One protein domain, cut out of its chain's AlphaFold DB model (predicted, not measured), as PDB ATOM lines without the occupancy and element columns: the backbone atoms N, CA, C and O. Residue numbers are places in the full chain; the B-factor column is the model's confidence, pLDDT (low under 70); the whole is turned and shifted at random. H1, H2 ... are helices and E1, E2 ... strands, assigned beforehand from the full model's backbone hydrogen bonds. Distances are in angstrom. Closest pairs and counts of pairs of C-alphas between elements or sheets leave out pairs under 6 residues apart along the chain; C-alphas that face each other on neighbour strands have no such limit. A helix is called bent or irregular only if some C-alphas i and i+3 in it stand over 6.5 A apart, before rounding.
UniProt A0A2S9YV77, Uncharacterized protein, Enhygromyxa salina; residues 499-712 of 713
ATOM      1  N   ARG A 499     161.403 133.795 161.513       84.69
ATOM      2  CA  ARG A 499     161.855 135.077 160.962       84.69
ATOM      3  C   ARG A 499     161.417 136.227 161.853       84.69
ATOM      4  O   ARG A 499     160.333 136.191 162.426       84.69
ATOM      5  N   SER A 500     162.209 137.293 161.904       88.56
ATOM      6  CA  SER A 500     161.739 138.541 162.506       88.56
ATOM      7  C   SER A 500     160.636 139.144 161.628       88.56
ATOM      8  O   SER A 500     160.901 139.430 160.454       88.56
ATOM      9  N   PRO A 501     159.416 139.377 162.150       92.00
ATOM     10  CA  PRO A 501     158.375 140.037 161.371       92.00
ATOM     11  C   PRO A 501     158.771 141.488 161.048       92.00
ATOM     12  O   PRO A 501     158.431 141.997 159.986       92.00
ATOM     13  N   PHE A 502     159.575 142.127 161.902       93.06
ATOM     14  CA  PHE A 502     160.061 143.491 161.701       93.06
ATOM     15  C   PHE A 502     161.153 143.592 160.631       93.06
ATOM     16  O   PHE A 502     161.136 144.527 159.831       93.06
ATOM     17  N   ALA A 503     162.088 142.634 160.591       87.69
ATOM     18  CA  ALA A 503     163.105 142.593 159.537       87.69
ATOM     19  C   ALA A 503     162.469 142.268 158.178       87.69
ATOM     20  O   ALA A 503     162.764 142.924 157.185       87.69
ATOM     21  N   ALA A 504     161.529 141.316 158.149       86.81
ATOM     22  CA  ALA A 504     160.779 140.991 156.940       86.81
ATOM     23  C   ALA A 504     159.982 142.199 156.414       86.81
ATOM     24  O   ALA A 504     159.989 142.453 155.211       86.81
ATOM     25  N   GLN A 505     159.343 142.981 157.293       92.31
ATOM     26  CA  GLN A 505     158.646 144.201 156.884       92.31
ATOM     27  C   GLN A 505     159.602 145.267 156.332       92.31
ATOM     28  O   GLN A 505     159.295 145.890 155.318       92.31
ATOM     29  N   ALA A 506     160.762 145.460 156.968       91.44
ATOM     30  CA  ALA A 506     161.775 146.406 156.500       91.44
ATOM     31  C   ALA A 506     162.283 146.061 155.091       91.44
ATOM     32  O   ALA A 506     162.343 146.942 154.239       91.44
ATOM     33  N   GLU A 507     162.554 144.782 154.817       84.88
ATOM     34  CA  GLU A 507     162.958 144.300 153.488       84.88
ATOM     35  C   GLU A 507     161.878 144.538 152.423       84.88
ATOM     36  O   GLU A 507     162.184 144.984 151.319       84.88
ATOM     37  N   LEU A 508     160.599 144.305 152.747       88.31
ATOM     38  CA  LEU A 508     159.496 144.575 151.816       88.31
ATOM     39  C   LEU A 508     159.376 146.068 151.482       88.31
ATOM     40  O   LEU A 508     159.164 146.422 150.323       88.31
ATOM     41  N   VAL A 509     159.540 146.949 152.476       93.44
ATOM     42  CA  VAL A 509     159.530 148.402 152.247       93.44
ATOM     43  C   VAL A 509     160.751 148.837 151.433       93.44
ATOM     44  O   VAL A 509     160.603 149.625 150.499       93.44
ATOM     45  N   ALA A 510     161.934 148.285 151.715       88.88
ATOM     46  CA  ALA A 510     163.143 148.557 150.944       88.88
ATOM     47  C   ALA A 510     162.998 148.116 149.476       88.88
ATOM     48  O   ALA A 510     163.342 148.878 148.570       88.88
ATOM     49  N   ALA A 511     162.416 146.938 149.226       83.81
ATOM     50  CA  ALA A 511     162.127 146.441 147.882       83.81
ATOM     51  C   ALA A 511     161.093 147.313 147.143       83.81
ATOM     52  O   ALA A 511     161.248 147.581 145.951       83.81
ATOM     53  N   LEU A 512     160.063 147.811 147.839       92.19
ATOM     54  CA  LEU A 512     159.119 148.781 147.273       92.19
ATOM     55  C   LEU A 512     159.821 150.104 146.914       92.19
ATOM     56  O   LEU A 512     159.588 150.646 145.832       92.19
ATOM     57  N   ALA A 513     160.707 150.603 147.784       92.38
ATOM     58  CA  ALA A 513     161.505 151.800 147.521       92.38
ATOM     59  C   ALA A 513     162.399 151.615 146.286       92.38
ATOM     60  O   ALA A 513     162.487 152.497 145.433       92.38
ATOM     61  N   GLU A 514     163.044 150.456 146.156       87.19
ATOM     62  CA  GLU A 514     163.828 150.093 144.978       87.19
ATOM     63  C   GLU A 514     162.958 150.073 143.715       87.19
ATOM     64  O   GLU A 514     163.274 150.772 142.755       87.19
ATOM     65  N   ALA A 515     161.815 149.381 143.730       87.00
ATOM     66  CA  ALA A 515     160.890 149.341 142.597       87.00
ATOM     67  C   ALA A 515     160.444 150.749 142.154       87.00
ATOM     68  O   ALA A 515     160.400 151.035 140.951       87.00
ATOM     69  N   ALA A 516     160.177 151.644 143.111       94.06
ATOM     70  CA  ALA A 516     159.868 153.044 142.842       94.06
ATOM     71  C   ALA A 516     161.057 153.784 142.198       94.06
ATOM     72  O   ALA A 516     160.871 154.454 141.182       94.06
ATOM     73  N   ARG A 517     162.288 153.616 142.704       92.38
ATOM     74  CA  ARG A 517     163.500 154.222 142.110       92.38
ATOM     75  C   ARG A 517     163.752 153.741 140.686       92.38
ATOM     76  O   ARG A 517     164.000 154.556 139.808       92.38
ATOM     77  N   VAL A 518     163.633 152.441 140.412       86.31
ATOM     78  CA  VAL A 518     163.818 151.933 139.042       86.31
ATOM     79  C   VAL A 518     162.721 152.494 138.121       86.31
ATOM     80  O   VAL A 518     162.950 152.661 136.919       86.31
ATOM     81  N   ARG A 519     161.508 152.761 138.632       93.25
ATOM     82  CA  ARG A 519     160.437 153.393 137.845       93.25
ATOM     83  C   ARG A 519     160.770 154.841 137.474       93.25
ATOM     84  O   ARG A 519     160.396 155.227 136.372       93.25
ATOM     85  N   VAL A 520     161.512 155.586 138.303       95.50
ATOM     86  CA  VAL A 520     162.012 156.939 137.967       95.50
ATOM     87  C   VAL A 520     162.755 156.912 136.638       95.50
ATOM     88  O   VAL A 520     162.296 157.542 135.696       95.50
ATOM     89  N   THR A 521     163.764 156.046 136.492       90.81
ATOM     90  CA  THR A 521     164.498 155.889 135.220       90.81
ATOM     91  C   THR A 521     163.573 155.590 134.034       90.81
ATOM     92  O   THR A 521     163.783 156.071 132.930       90.81
ATOM     93  N   SER A 522     162.521 154.795 134.245       89.00
ATOM     94  CA  SER A 522     161.564 154.456 133.185       89.00
ATOM     95  C   SER A 522     160.697 155.635 132.748       89.00
ATOM     96  O   SER A 522     160.364 155.745 131.569       89.00
ATOM     97  N   VAL A 523     160.284 156.471 133.701       95.31
ATOM     98  CA  VAL A 523     159.513 157.682 133.419       95.31
ATOM     99  C   VAL A 523     160.416 158.702 132.730       95.31
ATOM    100  O   VAL A 523     160.020 159.219 131.687       95.31
ATOM    101  N   ASP A 524     161.635 158.888 133.236       93.81
ATOM    102  CA  ASP A 524     162.633 159.812 132.692       93.81
ATOM    103  C   ASP A 524     162.975 159.480 131.234       93.81
ATOM    104  O   ASP A 524     162.924 160.365 130.389       93.81
ATOM    105  N   ASN A 525     163.183 158.201 130.890       91.94
ATOM    106  CA  ASN A 525     163.399 157.785 129.496       91.94
ATOM    107  C   ASN A 525     162.264 158.242 128.556       91.94
ATOM    108  O   ASN A 525     162.508 158.616 127.410       91.94
ATOM    109  N   GLY A 526     161.013 158.199 129.028       92.00
ATOM    110  CA  GLY A 526     159.863 158.683 128.263       92.00
ATOM    111  C   GLY A 526     159.815 160.209 128.167       92.00
ATOM    112  O   GLY A 526     159.490 160.736 127.107       92.00
ATOM    113  N   VAL A 527     160.179 160.916 129.243       92.44
ATOM    114  CA  VAL A 527     160.301 162.384 129.253       92.44
ATOM    115  C   VAL A 527     161.377 162.840 128.264       92.44
ATOM    116  O   VAL A 527     161.107 163.709 127.435       92.44
ATOM    117  N   GLU A 528     162.556 162.214 128.282       93.00
ATOM    118  CA  GLU A 528     163.665 162.504 127.366       93.00
ATOM    119  C   GLU A 528     163.290 162.253 125.901       93.00
ATOM    120  O   GLU A 528     163.572 163.089 125.037       93.00
ATOM    121  N   TYR A 529     162.613 161.135 125.607       92.81
ATOM    122  CA  TYR A 529     162.130 160.848 124.254       92.81
ATOM    123  C   TYR A 529     161.222 161.961 123.739       92.81
ATOM    124  O   TYR A 529     161.393 162.449 122.622       92.81
ATOM    125  N   HIS A 530     160.295 162.398 124.583       91.19
ATOM    126  CA  HIS A 530     159.315 163.415 124.246       91.19
ATOM    127  C   HIS A 530     159.900 164.826 124.161       91.19
ATOM    128  O   HIS A 530     159.430 165.626 123.354       91.19
ATOM    129  N   ALA A 531     160.956 165.132 124.913       89.25
ATOM    130  CA  ALA A 531     161.724 166.361 124.723       89.25
ATOM    131  C   ALA A 531     162.412 166.398 123.343       89.25
ATOM    132  O   ALA A 531     162.533 167.464 122.737       89.25
ATOM    133  N   ALA A 532     162.831 165.238 122.824       92.69
ATOM    134  CA  ALA A 532     163.400 165.106 121.482       92.69
ATOM    135  C   ALA A 532     162.340 165.038 120.360       92.69
ATOM    136  O   ALA A 532     162.655 165.376 119.217       92.69
ATOM    137  N   HIS A 533     161.098 164.646 120.676       93.12
ATOM    138  CA  HIS A 533     159.996 164.443 119.722       93.12
ATOM    139  C   HIS A 533     158.695 165.134 120.189       93.12
ATOM    140  O   HIS A 533     157.689 164.470 120.425       93.12
ATOM    141  N   PRO A 534     158.671 166.475 120.320       86.62
ATOM    142  CA  PRO A 534     157.581 167.194 120.995       86.62
ATOM    143  C   PRO A 534     156.209 167.076 120.312       86.62
ATOM    144  O   PRO A 534     155.187 167.188 120.985       86.62
ATOM    145  N   ASP A 535     156.183 166.842 118.996       89.56
ATOM    146  CA  ASP A 535     154.954 166.728 118.200       89.56
ATOM    147  C   ASP A 535     154.483 165.270 118.015       89.56
ATOM    148  O   ASP A 535     153.458 165.024 117.373       89.56
ATOM    149  N   GLU A 536     155.233 164.286 118.523       92.94
ATOM    150  CA  GLU A 536     154.917 162.870 118.339       92.94
ATOM    151  C   GLU A 536     153.946 162.368 119.412       92.94
ATOM    152  O   GLU A 536     154.197 162.459 120.612       92.94
ATOM    153  N   ILE A 537     152.840 161.772 118.964       94.75
ATOM    154  CA  ILE A 537     151.925 161.028 119.828       94.75
ATOM    155  C   ILE A 537     152.305 159.554 119.742       94.75
ATOM    156  O   ILE A 537     152.222 158.940 118.677       94.75
ATOM    157  N   ILE A 538     152.685 158.969 120.877       95.19
ATOM    158  CA  ILE A 538     152.923 157.527 120.951       95.19
ATOM    159  C   ILE A 538     151.561 156.840 121.031       95.19
ATOM    160  O   ILE A 538     150.841 156.978 122.021       95.19
ATOM    161  N   GLU A 539     151.188 156.104 119.990       95.06
ATOM    162  CA  GLU A 539     149.900 155.415 119.942       95.06
ATOM    163  C   GLU A 539     149.798 154.298 120.989       95.06
ATOM    164  O   GLU A 539     150.655 153.415 121.072       95.06
ATOM    165  N   MET A 540     148.718 154.322 121.775       94.44
ATOM    166  CA  MET A 540     148.413 153.279 122.752       94.44
ATOM    167  C   MET A 540     147.828 152.038 122.056       94.44
ATOM    168  O   MET A 540     146.766 152.147 121.427       94.44
ATOM    169  N   PRO A 541     148.447 150.849 122.210       92.56
ATOM    170  CA  PRO A 541     147.929 149.599 121.662       92.56
ATOM    171  C   PRO A 541     146.568 149.201 122.243       92.56
ATOM    172  O   PRO A 541     146.154 149.666 123.306       92.56
ATOM    173  N   TRP A 542     145.894 148.266 121.566       89.38
ATOM    174  CA  TRP A 542     144.621 147.702 122.019       89.38
ATOM    175  C   TRP A 542     144.791 146.360 122.742       89.38
ATOM    176  O   TRP A 542     145.644 145.534 122.386       89.38
ATOM    177  N   GLY A 543     143.923 146.120 123.720       89.06
ATOM    178  CA  GLY A 543     143.812 144.868 124.455       89.06
ATOM    179  C   GLY A 543     145.092 144.523 125.217       89.06
ATOM    180  O   GLY A 543     145.817 145.393 125.699       89.06
ATOM    181  N   HIS A 544     145.399 143.231 125.286       83.25
ATOM    182  CA  HIS A 544     146.623 142.718 125.907       83.25
ATOM    183  C   HIS A 544     147.921 143.313 125.337       83.25
ATOM    184  O   HIS A 544     148.933 143.323 126.035       83.25
ATOM    185  N   SER A 545     147.905 143.822 124.097       86.06
ATOM    186  CA  SER A 545     149.087 144.385 123.430       86.06
ATOM    187  C   SER A 545     149.655 145.593 124.176       86.06
ATOM    188  O   SER A 545     150.819 145.920 123.993       86.06
ATOM    189  N   VAL A 546     148.876 146.222 125.066       89.38
ATOM    190  CA  VAL A 546     149.374 147.241 126.004       89.38
ATOM    191  C   VAL A 546     150.584 146.739 126.806       89.38
ATOM    192  O   VAL A 546     151.456 147.537 127.129       89.38
ATOM    193  N   PHE A 547     150.654 145.437 127.101       84.19
ATOM    194  CA  PHE A 547     151.723 144.804 127.882       84.19
ATOM    195  C   PHE A 547     152.745 144.021 127.045       84.19
ATOM    196  O   PHE A 547     153.652 143.431 127.634       84.19
ATOM    197  N   GLU A 548     152.540 143.891 125.734       75.25
ATOM    198  CA  GLU A 548     153.328 143.011 124.858       75.25
ATOM    199  C   GLU A 548     153.354 143.560 123.424       75.25
ATOM    200  O   GLU A 548     152.822 142.939 122.497       75.25
ATOM    201  N   THR A 549     153.943 144.738 123.232       79.94
ATOM    202  CA  THR A 549     154.095 145.328 121.896       79.94
ATOM    203  C   THR A 549     155.565 145.582 121.577       79.94
ATOM    204  O   THR A 549     156.463 145.097 122.255       79.94
ATOM    205  N   SER A 550     155.827 146.287 120.486       77.12
ATOM    206  CA  SER A 550     157.155 146.774 120.137       77.12
ATOM    207  C   SER A 550     157.094 148.248 119.744       77.12
ATOM    208  O   SER A 550     156.023 148.812 119.514       77.12
ATOM    209  N   GLY A 551     158.260 148.890 119.670       86.31
ATOM    210  CA  GLY A 551     158.378 150.299 119.292       86.31
ATOM    211  C   GLY A 551     158.249 151.256 120.478       86.31
ATOM    212  O   GLY A 551     158.503 150.884 121.620       86.31
ATOM    213  N   ALA A 552     157.883 152.510 120.199       89.88
ATOM    214  CA  ALA A 552     157.915 153.593 121.185       89.88
ATOM    215  C   ALA A 552     157.038 153.319 122.422       89.88
ATOM    216  O   ALA A 552     157.454 153.617 123.539       89.88
ATOM    217  N   TRP A 553     155.868 152.687 122.257       93.62
ATOM    218  CA  TRP A 553     155.039 152.307 123.404       93.62
ATOM    219  C   TRP A 553     155.774 151.342 124.338       93.62
ATOM    220  O   TRP A 553     155.843 151.601 125.535       93.62
ATOM    221  N   GLU A 554     156.359 150.271 123.803       85.31
ATOM    222  CA  GLU A 554     157.116 149.292 124.598       85.31
ATOM    223  C   GLU A 554     158.302 149.945 125.322       85.31
ATOM    224  O   GLU A 554     158.568 149.649 126.483       85.31
ATOM    225  N   ASN A 555     158.981 150.883 124.658       83.69
ATOM    226  CA  ASN A 555     160.192 151.509 125.186       83.69
ATOM    227  C   ASN A 555     159.928 152.563 126.278       83.69
ATOM    228  O   ASN A 555     160.776 152.749 127.152       83.69
ATOM    229  N   PHE A 556     158.799 153.284 126.215       93.81
ATOM    230  CA  PHE A 556     158.582 154.496 127.027       93.81
ATOM    231  C   PHE A 556     157.344 154.442 127.938       93.81
ATOM    232  O   PHE A 556     157.269 155.183 128.929       93.81
ATOM    233  N   SER A 557     156.375 153.567 127.644       94.44
ATOM    234  CA  SER A 557     155.267 153.278 128.564       94.44
ATOM    235  C   SER A 557     155.730 152.389 129.721       94.44
ATOM    236  O   SER A 557     156.813 151.805 129.693       94.44
ATOM    237  N   THR A 558     154.925 152.290 130.780       93.62
ATOM    238  CA  THR A 558     155.273 151.473 131.956       93.62
ATOM    239  C   THR A 558     154.193 150.498 132.461       93.62
ATOM    240  O   THR A 558     154.250 150.126 133.628       93.62
ATOM    241  N   PRO A 559     153.234 149.979 131.666       93.31
ATOM    242  CA  PRO A 559     152.091 149.224 132.198       93.31
ATOM    243  C   PRO A 559     152.505 147.968 132.981       93.31
ATOM    244  O   PRO A 559     152.027 147.726 134.086       93.31
ATOM    245  N   ALA A 560     153.463 147.187 132.474       84.81
ATOM    246  CA  ALA A 560     153.967 146.014 133.191       84.81
ATOM    247  C   ALA A 560     154.771 146.378 134.456       84.81
ATOM    248  O   ALA A 560     154.882 145.566 135.376       84.81
ATOM    249  N   ARG A 561     155.364 147.576 134.502       87.00
ATOM    250  CA  ARG A 561     156.107 148.084 135.663       87.00
ATOM    251  C   ARG A 561     155.147 148.584 136.737       87.00
ATOM    252  O   ARG A 561     155.301 148.231 137.898       87.00
ATOM    253  N   ASP A 562     154.151 149.360 136.331       93.25
ATOM    254  CA  ASP A 562     153.129 149.945 137.192       93.25
ATOM    255  C   ASP A 562     152.277 148.847 137.837       93.25
ATOM    256  O   ASP A 562     152.046 148.886 139.041       93.25
ATOM    257  N   LEU A 563     151.923 147.794 137.088       91.00
ATOM    258  CA  LEU A 563     151.260 146.614 137.650       91.00
ATOM    259  C   LEU A 563     152.096 145.954 138.764       91.00
ATOM    260  O   LEU A 563     151.562 145.594 139.809       91.00
ATOM    261  N   ARG A 564     153.415 145.827 138.569       86.06
ATOM    262  CA  ARG A 564     154.333 145.277 139.584       86.06
ATOM    263  C   ARG A 564     154.513 146.207 140.782       86.06
ATOM    264  O   ARG A 564     154.604 145.719 141.904       86.06
ATOM    265  N   LEU A 565     154.546 147.521 140.557       92.00
ATOM    266  CA  LEU A 565     154.591 148.514 141.630       92.00
ATOM    267  C   LEU A 565     153.335 148.419 142.505       92.00
ATOM    268  O   LEU A 565     153.448 148.398 143.724       92.00
ATOM    269  N   LEU A 566     152.155 148.296 141.891       94.38
ATOM    270  CA  LEU A 566     150.889 148.103 142.600       94.38
ATOM    271  C   LEU A 566     150.887 146.827 143.451       94.38
ATOM    272  O   LEU A 566     150.488 146.875 144.609       94.38
ATOM    273  N   ILE A 567     151.398 145.715 142.916       87.94
ATOM    274  CA  ILE A 567     151.566 144.469 143.683       87.94
ATOM    275  C   ILE A 567     152.509 144.689 144.874       87.94
ATOM    276  O   ILE A 567     152.187 144.291 145.988       87.94
ATOM    277  N   ALA A 568     153.648 145.362 144.679       89.94
ATOM    278  CA  ALA A 568     154.576 145.663 145.771       89.94
ATOM    279  C   ALA A 568     153.928 146.531 146.868       89.94
ATOM    280  O   ALA A 568     154.150 146.288 148.056       89.94
ATOM    281  N   ILE A 569     153.092 147.504 146.484       95.50
ATOM    282  CA  ILE A 569     152.311 148.314 147.427       95.50
ATOM    283  C   ILE A 569     151.347 147.428 148.225       95.50
ATOM    284  O   ILE A 569     151.318 147.526 149.453       95.50
ATOM    285  N   ASP A 570     150.602 146.542 147.560       93.06
ATOM    286  CA  ASP A 570     149.657 145.639 148.225       93.06
ATOM    287  C   ASP A 570     150.369 144.694 149.206       93.06
ATOM    288  O   ASP A 570     149.873 144.467 150.309       93.06
ATOM    289  N   VAL A 571     151.558 144.192 148.857       89.94
ATOM    290  CA  VAL A 571     152.373 143.330 149.732       89.94
ATOM    291  C   VAL A 571     152.809 144.070 151.000       89.94
ATOM    292  O   VAL A 571     152.675 143.534 152.102       89.94
ATOM    293  N   VAL A 572     153.288 145.314 150.879       93.88
ATOM    294  CA  VAL A 572     153.661 146.149 152.037       93.88
ATOM    295  C   VAL A 572     152.431 146.505 152.883       93.88
ATOM    296  O   VAL A 572     152.465 146.435 154.116       93.88
ATOM    297  N   ALA A 573     151.314 146.857 152.243       94.06
ATOM    298  CA  ALA A 573     150.070 147.193 152.930       94.06
ATOM    299  C   ALA A 573     149.445 145.978 153.647       94.06
ATOM    300  O   ALA A 573     148.916 146.119 154.752       94.06
ATOM    301  N   GLY A 574     149.547 144.788 153.052       92.62
ATOM    302  CA  GLY A 574     148.973 143.532 153.540       92.62
ATOM    303  C   GLY A 574     149.898 142.687 154.422       92.62
ATOM    304  O   GLY A 574     149.486 141.621 154.884       92.62
ATOM    305  N   PHE A 575     151.134 143.125 154.693       93.19
ATOM    306  CA  PHE A 575     152.104 142.320 155.448       93.19
ATOM    307  C   PHE A 575     151.602 141.915 156.844       93.19
ATOM    308  O   PHE A 575     151.796 140.778 157.275       93.19
ATOM    309  N   ALA A 576     150.885 142.804 157.535       94.62
ATOM    310  CA  ALA A 576     150.298 142.498 158.838       94.62
ATOM    311  C   ALA A 576     149.334 141.299 158.768       94.62
ATOM    312  O   ALA A 576     149.377 140.405 159.612       94.62
ATOM    313  N   ASP A 577     148.498 141.225 157.733       93.50
ATOM    314  CA  ASP A 577     147.548 140.123 157.566       93.50
ATOM    315  C   ASP A 577     148.256 138.808 157.264       93.50
ATOM    316  O   ASP A 577     147.834 137.748 157.721       93.50
ATOM    317  N   LYS A 578     149.390 138.861 156.569       90.06
ATOM    318  CA  LYS A 578     150.252 137.695 156.382       90.06
ATOM    319  C   LYS A 578     150.830 137.174 157.697       90.06
ATOM    320  O   LYS A 578     150.790 135.965 157.921       90.06
ATOM    321  N   VAL A 579     151.303 138.054 158.585       93.38
ATOM    322  CA  VAL A 579     151.751 137.647 159.931       93.38
ATOM    323  C   VAL A 579     150.603 136.982 160.696       93.38
ATOM    324  O   VAL A 579     150.812 135.942 161.316       93.38
ATOM    325  N   ARG A 580     149.370 137.497 160.582       94.06
ATOM    326  CA  ARG A 580     148.188 136.860 161.194       94.06
ATOM    327  C   ARG A 580     147.856 135.491 160.607       94.06
ATOM    328  O   ARG A 580     147.442 134.606 161.350       94.06
ATOM    329  N   ARG A 581     148.011 135.308 159.292       90.94
ATOM    330  CA  ARG A 581     147.743 134.025 158.615       90.94
ATOM    331  C   ARG A 581     148.784 132.956 158.944       90.94
ATOM    332  O   ARG A 581     148.452 131.775 158.905       90.94
ATOM    333  N   ASN A 582     150.020 133.349 159.247       88.88
ATOM    334  CA  ASN A 582     151.124 132.423 159.499       88.88
ATOM    335  C   ASN A 582     152.020 132.881 160.673       88.88
ATOM    336  O   ASN A 582     153.204 133.164 160.470       88.88
ATOM    337  N   PRO A 583     151.481 132.966 161.902       92.62
ATOM    338  CA  PRO A 583     152.188 133.549 163.043       92.62
ATOM    339  C   PRO A 583     153.399 132.714 163.479       92.62
ATOM    340  O   PRO A 583     154.437 133.266 163.844       92.62
ATOM    341  N   SER A 584     153.322 131.387 163.357       90.38
ATOM    342  CA  SER A 584     154.401 130.479 163.758       90.38
ATOM    343  C   SER A 584     155.681 130.675 162.941       90.38
ATOM    344  O   SER A 584     156.775 130.538 163.483       90.38
ATOM    345  N   ALA A 585     155.581 131.090 161.671       87.38
ATOM    346  CA  ALA A 585     156.748 131.434 160.854       87.38
ATOM    347  C   ALA A 585     157.520 132.663 161.372       87.38
ATOM    348  O   ALA A 585     158.655 132.897 160.951       87.38
ATOM    349  N   PHE A 586     156.918 133.436 162.279       89.94
ATOM    350  CA  PHE A 586     157.506 134.614 162.913       89.94
ATOM    351  C   PHE A 586     157.770 134.416 164.415       89.94
ATOM    352  O   PHE A 586     157.997 135.388 165.135       89.94
ATOM    353  N   GLY A 587     157.717 133.168 164.900       90.06
ATOM    354  CA  GLY A 587     157.886 132.849 166.321       90.06
ATOM    355  C   GLY A 587     156.736 133.350 167.202       90.06
ATOM    356  O   GLY A 587     156.931 133.587 168.393       90.06
ATOM    357  N   LEU A 588     155.548 133.551 166.620       93.50
ATOM    358  CA  LEU A 588     154.351 134.014 167.320       93.50
ATOM    359  C   LEU A 588     153.357 132.866 167.517       93.50
ATOM    360  O   LEU A 588     153.159 132.033 166.633       93.50
ATOM    361  N   ASP A 589     152.692 132.866 168.670       94.81
ATOM    362  CA  ASP A 589     151.677 131.880 169.043       94.81
ATOM    363  C   ASP A 589     150.461 132.609 169.645       94.81
ATOM    364  O   ASP A 589     150.438 132.877 170.850       94.81
ATOM    365  N   PRO A 590     149.465 132.984 168.820       94.56
ATOM    366  CA  PRO A 590     148.307 133.746 169.283       94.56
ATOM    367  C   PRO A 590     147.380 132.942 170.202       94.56
ATOM    368  O   PRO A 590     146.603 133.540 170.941       94.56
ATOM    369  N   GLU A 591     147.434 131.604 170.176       94.81
ATOM    370  CA  GLU A 591     146.633 130.768 171.080       94.81
ATOM    371  C   GLU A 591     147.233 130.751 172.486       94.81
ATOM    372  O   GLU A 591     146.508 130.774 173.484       94.81
ATOM    373  N   ARG A 592     148.565 130.722 172.570       96.12
ATOM    374  CA  ARG A 592     149.291 130.687 173.839       96.12
ATOM    375  C   ARG A 592     149.496 132.066 174.460       96.12
ATOM    376  O   ARG A 592     149.447 132.168 175.685       96.12
ATOM    377  N   ASP A 593     149.766 133.087 173.650       95.12
ATOM    378  CA  ASP A 593     150.081 134.447 174.102       95.12
ATOM    379  C   ASP A 593     149.383 135.518 173.231       95.12
ATOM    380  O   ASP A 593     150.021 136.219 172.435       95.12
ATOM    381  N   PRO A 594     148.046 135.649 173.354       95.75
ATOM    382  CA  PRO A 594     147.259 136.579 172.545       95.75
ATOM    383  C   PRO A 594     147.604 138.053 172.807       95.75
ATOM    384  O   PRO A 594     147.531 138.871 171.892       95.75
ATOM    385  N   GLU A 595     147.998 138.408 174.033       94.00
ATOM    386  CA  GLU A 595     148.356 139.790 174.379       94.00
ATOM    387  C   GLU A 595     149.662 140.215 173.697       94.00
ATOM    388  O   GLU A 595     149.714 141.278 173.075       94.00
ATOM    389  N   SER A 596     150.699 139.371 173.745       92.25
ATOM    390  CA  SER A 596     151.966 139.617 173.042       92.25
ATOM    391  C   SER A 596     151.793 139.622 171.522       92.25
ATOM    392  O   SER A 596     152.433 140.406 170.812       92.25
ATOM    393  N   PHE A 597     150.891 138.788 171.002       96.50
ATOM    394  CA  PHE A 597     150.550 138.790 169.584       96.50
ATOM    395  C   PHE A 597     149.953 140.132 169.143       96.50
ATOM    396  O   PHE A 597     150.500 140.772 168.245       96.50
ATOM    397  N   GLU A 598     148.896 140.614 169.803       96.19
ATOM    398  CA  GLU A 598     148.283 141.907 169.467       96.19
ATOM    399  C   GLU A 598     149.247 143.083 169.686       96.19
ATOM    400  O   GLU A 598     149.305 144.013 168.875       96.19
ATOM    401  N   LEU A 599     150.086 143.015 170.725       95.12
ATOM    402  CA  LEU A 599     151.149 143.991 170.936       95.12
ATOM    403  C   LEU A 599     152.139 144.000 169.760       95.12
ATOM    404  O   LEU A 599     152.460 145.071 169.242       95.12
ATOM    405  N   THR A 600     152.564 142.831 169.274       96.56
ATOM    406  CA  THR A 600     153.425 142.713 168.086       96.56
ATOM    407  C   THR A 600     152.760 143.317 166.853       96.56
ATOM    408  O   THR A 600     153.393 144.101 166.146       96.56
ATOM    409  N   MET A 601     151.473 143.034 166.627       97.62
ATOM    410  CA  MET A 601     150.718 143.612 165.512       97.62
ATOM    411  C   MET A 601     150.660 145.145 165.582       97.62
ATOM    412  O   MET A 601     150.793 145.809 164.553       97.62
ATOM    413  N   SER A 602     150.525 145.717 166.783       96.94
ATOM    414  CA  SER A 602     150.549 147.174 166.975       96.94
ATOM    415  C   SER A 602     151.916 147.798 166.659       96.94
ATOM    416  O   SER A 602     151.981 148.846 166.018       96.94
ATOM    417  N   TYR A 603     153.021 147.147 167.042       97.44
ATOM    418  CA  TYR A 603     154.369 147.618 166.704       97.44
ATOM    419  C   TYR A 603     154.680 147.465 165.219       97.44
ATOM    420  O   TYR A 603     155.392 148.296 164.668       97.44
ATOM    421  N   LEU A 604     154.154 146.433 164.554       97.12
ATOM    422  CA  LEU A 604     154.313 146.286 163.106       97.12
ATOM    423  C   LEU A 604     153.644 147.434 162.351       97.12
ATOM    424  O   LEU A 604     154.239 147.964 161.415       97.12
ATOM    425  N   ALA A 605     152.449 147.856 162.774       97.31
ATOM    426  CA  ALA A 605     151.789 149.021 162.191       97.31
ATOM    427  C   ALA A 605     152.637 150.295 162.362       97.31
ATOM    428  O   ALA A 605     152.892 150.991 161.381       97.31
ATOM    429  N   GLU A 606     153.147 150.536 163.574       97.56
ATOM    430  CA  GLU A 606     154.021 151.675 163.877       97.56
ATOM    431  C   GLU A 606     155.324 151.653 163.060       97.56
ATOM    432  O   GLU A 606     155.702 152.658 162.461       97.56
ATOM    433  N   GLN A 607     156.002 150.503 162.987       97.50
ATOM    434  CA  GLN A 607     157.242 150.362 162.225       97.50
ATOM    435  C   GLN A 607     157.010 150.623 160.733       97.50
ATOM    436  O   GLN A 607     157.831 151.274 160.092       97.50
ATOM    437  N   ARG A 608     155.896 150.143 160.166       97.75
ATOM    438  CA  ARG A 608     155.570 150.376 158.755       97.75
ATOM    439  C   ARG A 608     155.419 151.864 158.458       97.75
ATOM    440  O   ARG A 608     155.954 152.328 157.457       97.75
ATOM    441  N   GLU A 609     154.711 152.597 159.312       97.38
ATOM    442  CA  GLU A 609     154.559 154.049 159.169       97.38
ATOM    443  C   GLU A 609     155.917 154.760 159.236       97.38
ATOM    444  O   GLU A 609     156.201 155.597 158.381       97.38
ATOM    445  N   GLN A 610     156.793 154.371 160.172       97.44
ATOM    446  CA  GLN A 610     158.151 154.922 160.267       97.44
ATOM    447  C   GLN A 610     158.994 154.628 159.018       97.44
ATOM    448  O   GLN A 610     159.641 155.531 158.499       97.44
ATOM    449  N   LEU A 611     158.959 153.392 158.509       97.50
ATOM    450  CA  LEU A 611     159.716 152.983 157.322       97.50
ATOM    451  C   LEU A 611     159.221 153.674 156.043       97.50
ATOM    452  O   LEU A 611     160.031 154.037 155.195       97.50
ATOM    453  N   LEU A 612     157.907 153.853 155.880       97.56
ATOM    454  CA  LEU A 612     157.332 154.545 154.719       97.56
ATOM    455  C   LEU A 612     157.603 156.056 154.746       97.56
ATOM    456  O   LEU A 612     157.751 156.667 153.687       97.56
ATOM    457  N   ALA A 613     157.681 156.644 155.942       97.00
ATOM    458  CA  ALA A 613     158.018 158.050 156.140       97.00
ATOM    459  C   ALA A 613     159.533 158.330 156.103       97.00
ATOM    460  O   ALA A 613     159.934 159.496 156.159       97.00
ATOM    461  N   ASP A 614     160.375 157.292 156.023       96.94
ATOM    462  CA  ASP A 614     161.828 157.433 156.018       96.94
ATOM    463  C   ASP A 614     162.297 158.242 154.787       96.94
ATOM    464  O   ASP A 614     162.072 157.829 153.640       96.94
ATOM    465  N   PRO A 615     162.970 159.395 154.980       95.69
ATOM    466  CA  PRO A 615     163.497 160.200 153.885       95.69
ATOM    467  C   PRO A 615     164.479 159.475 152.957       95.69
ATOM    468  O   PRO A 615     164.633 159.944 151.826       95.69
ATOM    469  N   ASP A 616     165.119 158.390 153.405       94.38
ATOM    470  CA  ASP A 616     166.038 157.571 152.601       94.38
ATOM    471  C   ASP A 616     165.289 156.693 151.581       94.38
ATOM    472  O   ASP A 616     165.835 156.314 150.538       94.38
ATOM    473  N   HIS A 617     164.008 156.410 151.833       95.12
ATOM    474  CA  HIS A 617     163.117 155.711 150.904       95.12
ATOM    475  C   HIS A 617     162.402 156.638 149.919       95.12
ATOM    476  O   HIS A 617     161.779 156.157 148.970       95.12
ATOM    477  N   ALA A 618     162.497 157.954 150.106       95.94
ATOM    478  CA  ALA A 618     161.910 158.909 149.182       95.94
ATOM    479  C   ALA A 618     162.588 158.844 147.804       95.94
ATOM    480  O   ALA A 618     163.800 158.646 147.682       95.94
ATOM    481  N   ILE A 619     161.800 159.083 146.762       96.94
ATOM    482  CA  ILE A 619     162.295 159.248 145.397       96.94
ATOM    483  C   ILE A 619     162.331 160.730 145.026       96.94
ATOM    484  O   ILE A 619     161.756 161.590 145.700       96.94
ATOM    485  N   SER A 620     163.019 161.048 143.939       97.06
ATOM    486  CA  SER A 620     162.947 162.366 143.316       97.06
ATOM    487  C   SER A 620     162.831 162.197 141.814       97.06
ATOM    488  O   SER A 620     163.489 161.323 141.255       97.06
ATOM    489  N   TYR A 621     161.983 163.005 141.189       96.44
ATOM    490  CA  TYR A 621     161.807 163.036 139.740       96.44
ATOM    491  C   TYR A 621     161.773 164.490 139.254       96.44
ATOM    492  O   TYR A 621     161.579 165.414 140.051       96.44
ATOM    493  N   GLU A 622     162.015 164.701 137.964       95.81
ATOM    494  CA  GLU A 622     161.978 166.026 137.344       95.81
ATOM    495  C   GLU A 622     160.561 166.342 136.847       95.81
ATOM    496  O   GLU A 622     159.944 165.548 136.135       95.81
ATOM    497  N   ARG A 623     160.020 167.490 137.261       96.69
ATOM    498  CA  ARG A 623     158.731 168.009 136.784       96.69
ATOM    499  C   ARG A 623     158.862 168.570 135.371       96.69
ATOM    500  O   ARG A 623     159.964 168.869 134.922       96.69
ATOM    501  N   SER A 624     157.740 168.794 134.694       95.88
ATOM    502  CA  SER A 624     157.700 169.365 133.339       95.88
ATOM    503  C   SER A 624     158.426 170.716 133.205       95.88
ATOM    504  O   SER A 624     158.901 171.053 132.125       95.88
ATOM    505  N   ASP A 625     158.562 171.496 134.285       94.69
ATOM    506  CA  ASP A 625     159.306 172.767 134.290       94.69
ATOM    507  C   ASP A 625     160.820 172.618 134.563       94.69
ATOM    508  O   ASP A 625     161.526 173.621 134.699       94.69
ATOM    509  N   GLY A 626     161.321 171.384 134.673       93.88
ATOM    510  CA  GLY A 626     162.712 171.058 134.989       93.88
ATOM    511  C   GLY A 626     163.061 171.116 136.480       93.88
ATOM    512  O   GLY A 626     164.213 170.913 136.870       93.88
ATOM    513  N   SER A 627     162.099 171.432 137.353       96.19
ATOM    514  CA  SER A 627     162.344 171.459 138.794       96.19
ATOM    515  C   SER A 627     162.246 170.060 139.409       96.19
ATOM    516  O   SER A 627     161.382 169.257 139.065       96.19
ATOM    517  N   SER A 628     163.130 169.761 140.363       96.56
ATOM    518  CA  SER A 628     163.108 168.481 141.076       96.56
ATOM    519  C   SER A 628     161.981 168.448 142.111       96.56
ATOM    520  O   SER A 628     161.841 169.373 142.916       96.56
ATOM    521  N   TRP A 629     161.209 167.362 142.122       97.44
ATOM    522  CA  TRP A 629     160.169 167.095 143.108       97.44
ATOM    523  C   TRP A 629     160.515 165.865 143.940       97.44
ATOM    524  O   TRP A 629     160.822 164.802 143.398       97.44
ATOM    525  N   LYS A 630     160.451 166.000 145.268       97.19
ATOM    526  CA  LYS A 630     160.684 164.896 146.206       97.19
ATOM    527  C   LYS A 630     159.351 164.262 146.595       97.19
ATOM    528  O   LYS A 630     158.454 164.966 147.050       97.19
ATOM    529  N   LEU A 631     159.254 162.939 146.467       96.69
ATOM    530  CA  LEU A 631     158.059 162.162 146.793       96.69
ATOM    531  C   LEU A 631     158.394 161.086 147.836       96.69
ATOM    532  O   LEU A 631     159.264 160.244 147.602       96.69
ATOM    533  N   GLY A 632     157.725 161.131 148.989       97.12
ATOM    534  CA  GLY A 632     157.853 160.126 150.049       97.12
ATOM    535  C   GLY A 632     157.226 158.786 149.659       97.12
ATOM    536  O   GLY A 632     156.320 158.731 148.822       97.12
ATOM    537  N   LEU A 633     157.701 157.685 150.247       97.69
ATOM    538  CA  LEU A 633     157.184 156.355 149.915       97.69
ATOM    539  C   LEU A 633     155.766 156.131 150.468       97.69
ATOM    540  O   LEU A 633     154.952 155.458 149.838       97.69
ATOM    541  N   ASP A 634     155.439 156.760 151.595       97.62
ATOM    542  CA  ASP A 634     154.078 156.904 152.115       97.62
ATOM    543  C   ASP A 634     153.125 157.536 151.082       97.62
ATOM    544  O   ASP A 634     152.015 157.045 150.862       97.62
ATOM    545  N   GLN A 635     153.582 158.576 150.378       97.00
ATOM    546  CA  GLN A 635     152.818 159.234 149.321       97.00
ATOM    547  C   GLN A 635     152.685 158.344 148.080       97.00
ATOM    548  O   GLN A 635     151.615 158.314 147.475       97.00
ATOM    549  N   VAL A 636     153.727 157.588 147.715       97.12
ATOM    550  CA  VAL A 636     153.656 156.576 146.643       97.12
ATOM    551  C   VAL A 636     152.577 155.539 146.970       97.12
ATOM    552  O   VAL A 636     151.706 155.283 146.142       97.12
ATOM    553  N   VAL A 637     152.567 154.994 148.192       97.44
ATOM    554  CA  VAL A 637     151.540 154.035 148.641       97.44
ATOM    555  C   VAL A 637     150.142 154.657 148.585       97.44
ATOM    556  O   VAL A 637     149.219 154.050 148.040       97.44
ATOM    557  N   ALA A 638     149.977 155.889 149.075       96.50
ATOM    558  CA  ALA A 638     148.693 156.593 149.049       96.50
ATOM    559  C   ALA A 638     148.164 156.853 147.623       96.50
ATOM    560  O   ALA A 638     146.954 156.986 147.423       96.50
ATOM    561  N   ARG A 639     149.053 156.903 146.624       96.50
ATOM    562  CA  ARG A 639     148.732 157.133 145.207       96.50
ATOM    563  C   ARG A 639     148.477 155.860 144.407       96.50
ATOM    564  O   ARG A 639     148.259 155.966 143.202       96.50
ATOM    565  N   ALA A 640     148.429 154.679 145.031       96.50
ATOM    566  CA  ALA A 640     148.170 153.420 144.323       96.50
ATOM    567  C   ALA A 640     146.985 153.492 143.330       96.50
ATOM    568  O   ALA A 640     147.174 153.124 142.173       96.50
ATOM    569  N   PRO A 641     145.811 154.070 143.665       96.12
ATOM    570  CA  PRO A 641     144.710 154.174 142.703       96.12
ATOM    571  C   PRO A 641     145.027 155.014 141.453       96.12
ATOM    572  O   PRO A 641     144.368 154.844 140.431       96.12
ATOM    573  N   ALA A 642     145.985 155.943 141.517       95.94
ATOM    574  CA  ALA A 642     146.408 156.733 140.362       95.94
ATOM    575  C   ALA A 642     147.320 155.919 139.429       95.94
ATOM    576  O   ALA A 642     147.178 156.004 138.210       95.94
ATOM    577  N   PHE A 643     148.194 155.068 139.982       96.94
ATOM    578  CA  PHE A 643     149.098 154.222 139.189       96.94
ATOM    579  C   PHE A 643     148.382 153.173 138.334       96.94
ATOM    580  O   PHE A 643     148.952 152.675 137.369       96.94
ATOM    581  N   GLU A 644     147.106 152.904 138.605       97.00
ATOM    582  CA  GLU A 644     146.263 152.051 137.762       97.00
ATOM    583  C   GLU A 644     146.026 152.626 136.349       97.00
ATOM    584  O   GLU A 644     145.519 151.915 135.484       97.00
ATOM    585  N   ALA A 645     146.385 153.895 136.108       95.81
ATOM    586  CA  ALA A 645     146.275 154.570 134.812       95.81
ATOM    587  C   ALA A 645     147.428 155.564 134.528       95.81
ATOM    588  O   ALA A 645     147.276 156.450 133.694       95.81
ATOM    589  N   ALA A 646     148.576 155.445 135.207       96.12
ATOM    590  CA  ALA A 646     149.679 156.423 135.137       96.12
ATOM    591  C   ALA A 646     150.836 156.010 134.201       96.12
ATOM    592  O   ALA A 646     151.937 156.561 134.262       96.12
ATOM    593  N   TYR A 647     150.614 155.005 133.353       96.12
ATOM    594  CA  TYR A 647     151.670 154.344 132.581       96.12
ATOM    595  C   TYR A 647     151.854 154.878 131.154       96.12
ATOM    596  O   TYR A 647     152.736 154.396 130.440       96.12
ATOM    597  N   ASN A 648     151.030 155.830 130.711       97.44
ATOM    598  CA  ASN A 648     151.070 156.347 129.345       97.44
ATOM    599  C   ASN A 648     152.215 157.362 129.168       97.44
ATOM    600  O   ASN A 648     152.286 158.329 129.926       97.44
ATOM    601  N   PRO A 649     153.106 157.178 128.177       95.94
ATOM    602  CA  PRO A 649     154.251 158.063 127.981       95.94
ATOM    603  C   PRO A 649     153.862 159.462 127.493       95.94
ATOM    604  O   PRO A 649     154.666 160.379 127.604       95.94
ATOM    605  N   ASN A 650     152.645 159.648 126.970       96.75
ATOM    606  CA  ASN A 650     152.161 160.954 126.533       96.75
ATOM    607  C   ASN A 650     151.755 161.864 127.701       96.75
ATOM    608  O   ASN A 650     151.699 163.075 127.519       96.75
ATOM    609  N   ASP A 651     151.489 161.327 128.891       96.62
ATOM    610  CA  ASP A 651     151.236 162.153 130.071       96.62
ATOM    611  C   ASP A 651     152.538 162.779 130.610       96.62
ATOM    612  O   ASP A 651     153.623 162.200 130.515       96.62
ATOM    613  N   CYS A 652     152.428 163.980 131.184       96.19
ATOM    614  CA  CYS A 652     153.506 164.639 131.925       96.19
ATOM    615  C   CYS A 652     153.995 163.771 133.112       96.19
ATOM    616  O   CYS A 652     153.229 162.944 133.634       96.19
ATOM    617  N   PRO A 653     155.251 163.936 133.573       97.25
ATOM    618  CA  PRO A 653     155.798 163.152 134.682       97.25
ATOM    619  C   PRO A 653     154.956 163.250 135.965       97.25
ATOM    620  O   PRO A 653     154.832 162.259 136.679       97.25
ATOM    621  N   GLU A 654     154.306 164.383 136.226       97.94
ATOM    622  CA  GLU A 654     153.427 164.605 137.376       97.94
ATOM    623  C   GLU A 654     152.232 163.644 137.368       97.94
ATOM    624  O   GLU A 654     151.963 162.963 138.359       97.94
ATOM    625  N   VAL A 655     151.532 163.528 136.235       97.25
ATOM    626  CA  VAL A 655     150.409 162.587 136.076       97.25
ATOM    627  C   VAL A 655     150.912 161.151 136.141       97.25
ATOM    628  O   VAL A 655     150.302 160.315 136.811       97.25
ATOM    629  N   ARG A 656     152.078 160.873 135.543       97.44
ATOM    630  CA  ARG A 656     152.730 159.561 135.648       97.44
ATOM    631  C   ARG A 656     153.158 159.222 137.079       97.44
ATOM    632  O   ARG A 656     153.291 158.043 137.401       97.44
ATOM    633  N   TRP A 657     153.332 160.203 137.959       97.44
ATOM    634  CA  TRP A 657     153.582 160.022 139.394       97.44
ATOM    635  C   TRP A 657     152.346 160.245 140.277       97.44
ATOM    636  O   TRP A 657     152.454 160.309 141.506       97.44
ATOM    637  N   GLY A 658     151.155 160.289 139.672       96.19
ATOM    638  CA  GLY A 658     149.883 160.376 140.382       96.19
ATOM    639  C   GLY A 658     149.698 161.685 141.148       96.19
ATOM    640  O   GLY A 658     149.027 161.691 142.182       96.19
ATOM    641  N   ALA A 659     150.320 162.774 140.689       96.62
ATOM    642  CA  ALA A 659     150.126 164.099 141.254       96.62
ATOM    643  C   ALA A 659     148.640 164.479 141.205       96.62
ATOM    644  O   ALA A 659     147.962 164.309 140.189       96.62
ATOM    645  N   VAL A 660     148.126 164.992 142.319       92.25
ATOM    646  CA  VAL A 660     146.712 165.352 142.433       92.25
ATOM    647  C   VAL A 660     146.473 166.690 141.741       92.25
ATOM    648  O   VAL A 660     147.165 167.674 142.015       92.25
ATOM    649  N   GLU A 661     145.467 166.733 140.871       89.31
ATOM    650  CA  GLU A 661     145.076 167.946 140.157       89.31
ATOM    651  C   GLU A 661     144.778 169.098 141.134       89.31
ATOM    652  O   GLU A 661     144.103 168.927 142.152       89.31
ATOM    653  N   GLY A 662     145.318 170.281 140.834       88.06
ATOM    654  CA  GLY A 662     145.181 171.477 141.670       88.06
ATOM    655  C   GLY A 662     146.193 171.609 142.816       88.06
ATOM    656  O   GLY A 662     146.151 172.618 143.516       88.06
ATOM    657  N   GLN A 663     147.103 170.647 143.011       91.56
ATOM    658  CA  GLN A 663     148.238 170.791 143.934       91.56
ATOM    659  C   GLN A 663     149.482 171.366 143.239       91.56
ATOM    660  O   GLN A 663     149.621 171.272 142.020       91.56
ATOM    661  N   ASP A 664     150.409 171.909 144.036       93.94
ATOM    662  CA  ASP A 664     151.657 172.531 143.563       93.94
ATOM    663  C   ASP A 664     152.491 171.605 142.667       93.94
ATOM    664  O   ASP A 664     153.103 172.070 141.708       93.94
ATOM    665  N   GLU A 665     152.489 170.300 142.955       94.56
ATOM    666  CA  GLU A 665     153.159 169.286 142.137       94.56
ATOM    667  C   GLU A 665     152.623 169.288 140.708       94.56
ATOM    668  O   GLU A 665     153.401 169.418 139.778       94.56
ATOM    669  N   HIS A 666     151.297 169.216 140.547       95.75
ATOM    670  CA  HIS A 666     150.621 169.106 139.253       95.75
ATOM    671  C   HIS A 666     150.634 170.426 138.460       95.75
ATOM    672  O   HIS A 666     150.371 170.428 137.259       95.75
ATOM    673  N   ALA A 667     150.918 171.565 139.098       95.25
ATOM    674  CA  ALA A 667     150.837 172.884 138.466       95.25
ATOM    675  C   ALA A 667     151.790 173.071 137.268       95.25
ATOM    676  O   ALA A 667     151.560 173.954 136.443       95.25
ATOM    677  N   THR A 668     152.844 172.261 137.179       95.31
ATOM    678  CA  THR A 668     153.851 172.299 136.110       95.31
ATOM    679  C   THR A 668     153.513 171.402 134.926       95.31
ATOM    680  O   THR A 668     154.098 171.592 133.865       95.31
ATOM    681  N   CYS A 669     152.561 170.476 135.082       95.62
ATOM    682  CA  CYS A 669     152.171 169.529 134.041       95.62
ATOM    683  C   CYS A 669     151.723 170.261 132.769       95.62
ATOM    684  O   CYS A 669     150.740 171.005 132.765       95.62
ATOM    685  N   ASP A 670     152.432 170.014 131.675       93.19
ATOM    686  CA  ASP A 670     152.268 170.702 130.394       93.19
ATOM    687  C   ASP A 670     151.673 169.812 129.294       93.19
ATOM    688  O   ASP A 670     151.329 170.301 128.215       93.19
ATOM    689  N   ARG A 671     151.506 168.512 129.565       93.50
ATOM    690  CA  ARG A 671     151.015 167.538 128.589       93.50
ATOM    691  C   ARG A 671     150.152 166.446 129.209       93.50
ATOM    692  O   ARG A 671     150.395 165.984 130.321       93.50
ATOM    693  N   ARG A 672     149.166 165.989 128.436       94.88
ATOM    694  CA  ARG A 672     148.303 164.845 128.740       94.88
ATOM    695  C   ARG A 672     148.210 163.900 127.552       94.88
ATOM    696  O   ARG A 672     148.325 164.335 126.405       94.88
ATOM    697  N   ALA A 673     147.961 162.625 127.831       96.06
ATOM    698  CA  ALA A 673     147.635 161.651 126.801       96.06
ATOM    699  C   ALA A 673     146.381 162.076 126.008       96.06
ATOM    700  O   ALA A 673     145.491 162.708 126.581       96.06
ATOM    701  N   PRO A 674     146.266 161.724 124.717       96.19
ATOM    702  CA  PRO A 674     145.062 161.999 123.934       96.19
ATOM    703  C   PRO A 674     143.787 161.422 124.569       96.19
ATOM    704  O   PRO A 674     143.838 160.406 125.269       96.19
ATOM    705  N   ASP A 675     142.638 162.049 124.307       94.56
ATOM    706  CA  ASP A 675     141.354 161.687 124.927       94.56
ATOM    707  C   ASP A 675     140.979 160.212 124.713       94.56
ATOM    708  O   ASP A 675     140.510 159.553 125.642       94.56
ATOM    709  N   ASP A 676     141.230 159.654 123.524       92.62
ATOM    710  CA  ASP A 676     140.960 158.243 123.227       92.62
ATOM    711  C   ASP A 676     141.834 157.306 124.078       92.62
ATOM    712  O   ASP A 676     141.357 156.288 124.581       92.62
ATOM    713  N   GLN A 677     143.098 157.662 124.309       95.69
ATOM    714  CA  GLN A 677     143.998 156.887 125.158       95.69
ATOM    715  C   GLN A 677     143.621 157.012 126.637       95.69
ATOM    716  O   GLN A 677     143.648 156.017 127.361       95.69
ATOM    717  N   GLN A 678     143.186 158.193 127.089       95.75
ATOM    718  CA  GLN A 678     142.639 158.373 128.439       95.75
ATOM    719  C   GLN A 678     141.371 157.535 128.657       95.75
ATOM    720  O   GLN A 678     141.212 156.911 129.711       95.75
ATOM    721  N   ILE A 679     140.486 157.471 127.655       94.00
ATOM    722  CA  ILE A 679     139.321 156.581 127.655       94.00
ATOM    723  C   ILE A 679     139.782 155.122 127.780       94.00
ATOM    724  O   ILE A 679     139.346 154.431 128.701       94.00
ATOM    725  N   LYS A 680     140.710 154.657 126.928       93.69
ATOM    726  CA  LYS A 680     141.253 153.284 126.991       93.69
ATOM    727  C   LYS A 680     141.776 152.940 128.383       93.69
ATOM    728  O   LYS A 680     141.378 151.926 128.953       93.69
ATOM    729  N   MET A 681     142.613 153.802 128.963       95.38
ATOM    730  CA  MET A 681     143.171 153.590 130.301       95.38
ATOM    731  C   MET A 681     142.094 153.482 131.382       95.38
ATOM    732  O   MET A 681     142.186 152.611 132.243       95.38
ATOM    733  N   ARG A 682     141.034 154.299 131.323       94.56
ATOM    734  CA  ARG A 682     139.920 154.227 132.283       94.56
ATOM    735  C   ARG A 682     139.234 152.860 132.278       94.56
ATOM    736  O   ARG A 682     138.903 152.357 133.349       94.56
ATOM    737  N   TYR A 683     139.038 152.258 131.107       93.50
ATOM    738  CA  TYR A 683     138.453 150.921 131.000       93.50
ATOM    739  C   TYR A 683     139.453 149.826 131.390       93.50
ATOM    740  O   TYR A 683     139.106 148.902 132.124       93.50
ATOM    741  N   TYR A 684     140.712 149.944 130.967       94.81
ATOM    742  CA  TYR A 684     141.768 148.969 131.275       94.81
ATOM    743  C   TYR A 684     142.210 148.987 132.737       94.81
ATOM    744  O   TYR A 684     142.806 148.018 133.207       94.81
ATOM    745  N   ARG A 685     141.835 150.026 133.487       94.88
ATOM    746  CA  ARG A 685     142.046 150.156 134.929       94.88
ATOM    747  C   ARG A 685     141.661 148.903 135.718       94.88
ATOM    748  O   ARG A 685     142.324 148.594 136.699       94.88
ATOM    749  N   VAL A 686     140.640 148.152 135.290       92.19
ATOM    750  CA  VAL A 686     140.218 146.900 135.950       92.19
ATOM    751  C   VAL A 686     141.351 145.875 136.053       92.19
ATOM    752  O   VAL A 686     141.505 145.236 137.088       92.19
ATOM    753  N   TRP A 687     142.199 145.766 135.029       90.38
ATOM    754  CA  TRP A 687     143.359 144.876 135.050       90.38
ATOM    755  C   TRP A 687     144.336 145.263 136.152       90.38
ATOM    756  O   TRP A 687     144.823 144.412 136.892       90.38
ATOM    757  N   PHE A 688     144.579 146.561 136.304       93.12
ATOM    758  CA  PHE A 688     145.459 147.078 137.337       93.12
ATOM    759  C   PHE A 688     144.824 146.978 138.717       93.12
ATOM    760  O   PHE A 688     145.519 146.573 139.636       93.12
ATOM    761  N   ALA A 689     143.529 147.254 138.870       91.69
ATOM    762  CA  ALA A 689     142.796 147.117 140.130       91.69
ATOM    763  C   ALA A 689     142.786 145.668 140.649       91.69
ATOM    764  O   ALA A 689     142.982 145.430 141.836       91.69
ATOM    765  N   GLU A 690     142.629 144.691 139.753       88.06
ATOM    766  CA  GLU A 690     142.628 143.255 140.076       88.06
ATOM    767  C   GLU A 690     144.035 142.636 140.163       88.06
ATOM    768  O   GLU A 690     144.169 141.432 140.372       88.06
ATOM    769  N   ARG A 691     145.090 143.436 139.953       86.12
ATOM    770  CA  ARG A 691     146.496 143.001 139.825       86.12
ATOM    771  C   ARG A 691     146.668 141.890 138.785       86.12
ATOM    772  O   ARG A 691     147.482 140.979 138.916       86.12
ATOM    773  N   ARG A 692     145.882 141.981 137.715       82.25
ATOM    774  CA  ARG A 692     145.726 140.962 136.688       82.25
ATOM    775  C   ARG A 692     146.349 141.427 135.384       82.25
ATOM    776  O   ARG A 692     145.831 142.323 134.724       82.25
ATOM    777  N   ARG A 693     147.409 140.749 134.947       79.62
ATOM    778  CA  ARG A 693     147.903 140.926 133.578       79.62
ATOM    779  C   ARG A 693     146.936 140.231 132.601       79.62
ATOM    780  O   ARG A 693     146.584 139.073 132.837       79.62
ATOM    781  N   PRO A 694     146.464 140.896 131.532       77.69
ATOM    782  CA  PRO A 694     145.606 140.258 130.539       77.69
ATOM    783  C   PRO A 694     146.360 139.157 129.786       77.69
ATOM    784  O   PRO A 694     147.545 139.289 129.483       77.69
ATOM    785  N   SER A 695     145.663 138.065 129.471       65.94
ATOM    786  CA  SER A 695     146.240 136.970 128.685       65.94
ATOM    787  C   SER A 695     146.472 137.392 127.231       65.94
ATOM    788  O   SER A 695     145.749 138.233 126.690       65.94
ATOM    789  N   ARG A 696     147.454 136.787 126.555       65.75
ATOM    790  CA  ARG A 696     147.687 137.064 125.134       65.75
ATOM    791  C   ARG A 696     146.444 136.722 124.301       65.75
ATOM    792  O   ARG A 696     145.991 135.580 124.275       65.75
ATOM    793  N   GLY A 697     145.936 137.706 123.562       66.19
ATOM    794  CA  GLY A 697     144.686 137.616 122.805       66.19
ATOM    795  C   GLY A 697     143.441 138.103 123.553       66.19
ATOM    796  O   GLY A 697     142.361 138.042 122.975       66.19
ATOM    797  N   ASP A 698     143.569 138.587 124.793       78.06
ATOM    798  CA  ASP A 698     142.514 139.357 125.458       78.06
ATOM    799  C   ASP A 698     142.330 140.687 124.702       78.06
ATOM    800  O   ASP A 698     143.288 141.441 124.486       78.06
ATOM    801  N   GLU A 699     141.109 140.930 124.229       82.06
ATOM    802  CA  GLU A 699     140.723 142.141 123.492       82.06
ATOM    803  C   GLU A 699     140.473 143.328 124.433       82.06
ATOM    804  O   GLU A 699     140.397 144.473 123.985       82.06
ATOM    805  N   GLY A 700     140.426 143.067 125.739       83.56
ATOM    806  CA  GLY A 700     140.093 144.037 126.763       83.56
ATOM    807  C   GLY A 700     138.600 144.204 126.995       83.56
ATOM    808  O   GLY A 700     137.773 143.641 126.277       83.56
ATOM    809  N   PRO A 701     138.243 144.942 128.059       86.06
ATOM    810  CA  PRO A 701     136.860 145.318 128.314       86.06
ATOM    811  C   PRO A 701     136.278 146.089 127.124       86.06
ATOM    812  O   PRO A 701     136.990 146.835 126.450       86.06
ATOM    813  N   GLU A 702     134.971 145.937 126.897       84.75
ATOM    814  CA  GLU A 702     134.251 146.743 125.909       84.75
ATOM    815  C   GLU A 702     134.368 148.233 126.251       84.75
ATOM    816  O   GLU A 702     134.181 148.629 127.404       84.75
ATOM    817  N   ILE A 703     134.634 149.060 125.234       87.62
ATOM    818  CA  ILE A 703     134.781 150.516 125.361       87.62
ATOM    819  C   ILE A 703     133.707 151.202 124.500       87.62
ATOM    820  O   ILE A 703     133.997 151.620 123.377       87.62
ATOM    821  N   PRO A 704     132.457 151.325 124.990       82.69
ATOM    822  CA  PRO A 704     131.353 151.934 124.242       82.69
ATOM    823  C   PRO A 704     131.676 153.322 123.674       82.69
ATOM    824  O   PRO A 704     131.258 153.647 122.569       82.69
ATOM    825  N   GLU A 705     132.466 154.109 124.407       82.38
ATOM    826  CA  GLU A 705     132.889 155.469 124.045       82.38
ATOM    827  C   GLU A 705     133.770 155.520 122.781       82.38
ATOM    828  O   GLU A 705     133.817 156.548 122.113       82.38
ATOM    829  N   LEU A 706     134.433 154.412 122.424       78.44
ATOM    830  CA  LEU A 706     135.273 154.288 121.224       78.44
ATOM    831  C   LEU A 706     134.718 153.282 120.203       78.44
ATOM    832  O   LEU A 706     135.259 153.162 119.105       78.44
ATOM    833  N   ALA A 707     133.623 152.588 120.525       67.94
ATOM    834  CA  ALA A 707     133.047 151.536 119.687       67.94
ATOM    835  C   ALA A 707     132.595 152.046 118.303       67.94
ATOM    836  O   ALA A 707     132.707 151.320 117.318       67.94
ATOM    837  N   GLU A 708     132.147 153.304 118.192       56.50
ATOM    838  CA  GLU A 708     131.791 153.915 116.899       56.50
ATOM    839  C   GLU A 708     133.015 154.177 116.006       56.50
ATOM    840  O   GLU A 708     132.927 154.028 114.788       56.50
ATOM    841  N   GLN A 709     134.171 154.512 116.590       57.16
ATOM    842  CA  GLN A 709     135.430 154.663 115.848       57.16
ATOM    843  C   GLN A 709     136.015 153.301 115.460       57.16
ATOM    844  O   GLN A 709     136.548 153.144 114.366       57.16
ATOM    845  N   GLN A 710     135.858 152.303 116.331       53.16
ATOM    846  CA  GLN A 710     136.318 150.934 116.113       53.16
ATOM    847  C   GLN A 710     135.503 150.194 115.038       53.16
ATOM    848  O   GLN A 710     136.044 149.332 114.359       53.16
ATOM    849  N   ALA A 711     134.224 150.545 114.860       52.06
ATOM    850  CA  ALA A 711     133.367 150.032 113.788       52.06
ATOM    851  C   ALA A 711     133.544 150.766 112.440       52.06
ATOM    852  O   ALA A 711     133.015 150.311 111.424       52.06
ATOM    853  N   ALA A 712     134.233 151.915 112.435       45.69
ATOM    854  CA  ALA A 712     134.488 152.735 111.249       45.69
ATOM    855  C   ALA A 712     135.874 152.495 110.609       45.69
ATOM    856  O   ALA A 712     136.099 152.942 109.481       45.69
TER     857      ALA A 712
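AT A GLANCE: This is residues 499 to 712 of the 713 residues of an uncharacterized protein of Enhygromyxa salina (UniProt A0A2S9YV77). Two long helices, H1 and H4, run side by side in opposite ways through an elongated body, and H6 packs on the first part of H1 at one end of it. The short helices H7, H8 and H9 lie over one side of this pair, a small hairpin of E1 and E2 runs beside H1, and H10 with H11 lies toward the other end. The printed part has 214 residues, with the order H1 H2 H3 H4 H5 H6 E1 E2 H7 H8 H9 H10 H11; it is mostly helix, and its one sheet, E1 - E2, is antiparallel. It is only just compact, close to loose, with a radius of gyration of the C-alphas of 19.9 A and spans of 68 by 40 by 29 A.

IN THESE COORDINATES: H1, residues 501 to 532, is 47.4 A long and begins at C-alpha 501 (158.375, 140.037, 161.371). H2 is residues 543 to 547 and H3 residues 552 to 556. H4, residues 559 to 581, is 30.8 A long and irregular, its C-alphas 573 and 576 being 7.5 A apart, with a kink of 55 degrees near residue 575. H5 is residues 583 to 586, and H6, residues 594 to 612, is 27.2 A long. E1 is residues 619 to 622, E2 628 to 631, H7 633 to 638, H8 640 to 643 and H9 653 to 656. H10, residues 675 to 689, is 21.1 A long and only just irregular, with C-alphas 683 and 686 6.6 A apart. H11, residues 704 to 710, is irregular, with C-alphas 705 and 708 7.4 A apart, and ends at C-alpha 710 (136.318, 150.934, 116.113).

HOW THE PARTS SIT: H1 and H4 touch at a shallow tilt of 12 degrees, opposite ways, with Leu 512 and Ala 568 their closest C-alphas at 5.7 A. With H6 they form an up and down bundle, each helix running against the one before it. Residues 501 to 509 of H1 touch H6, closest at the C-alphas of Phe 502 and Leu 604, 6.5 A. H1 also touches H3 (Gly 526 and Phe 556, closest C-alphas, 4.5 A) and H9 (Val 523 and Pro 653, closest C-alphas, 6.7 A). H4 touches H8, closest at the C-alphas of Asp 562 and Phe 643, 6.2 A, and only just touches H2, with 3 pairs of C-alphas within 8 A, the closest being Phe 547 and Ala 560 at 5.9 A. H7 only just touches H6, with 3 pairs within 8 A, closest at the C-alphas of Leu 612 and Asp 634, 4.8 A. H5 is close to H1 but not clearly touching, at 5.7 A between the C-alphas of Pro 501 and Phe 586. In the hairpin E1 and E2, N 619 and O 631 are within hydrogen-bond range at 2.9 A. H10 only just touches H11, with 3 pairs within 8 A, the closest C-alphas being Asp 676 and Leu 706 at 7.2 A. In H3, H6 and H7 every O i to N i+4 pair is within hydrogen-bond range; the counts are 26 of 28 in H1, 16 of 19 in H4, 8 of 11 in H10, 1 of 3 in H11 and 0 of 1 in H2, with O i to N i+3 counts of 3 of 4 in H11 and 2 of 2 in H2, while H5, H8 and H9 are too short for such a pair.

THE WHOLE: The two C-alphas farthest apart, those of Arg 592 and Ala 712, are 68.0 A apart. The printed part has no cut. The links H9 to H10, 18 residues, and H10 to H11, 14 residues, are long. The mean pLDDT of the printed part is 91.0, and residues 695 to 697 and 707 to 712 are under 70.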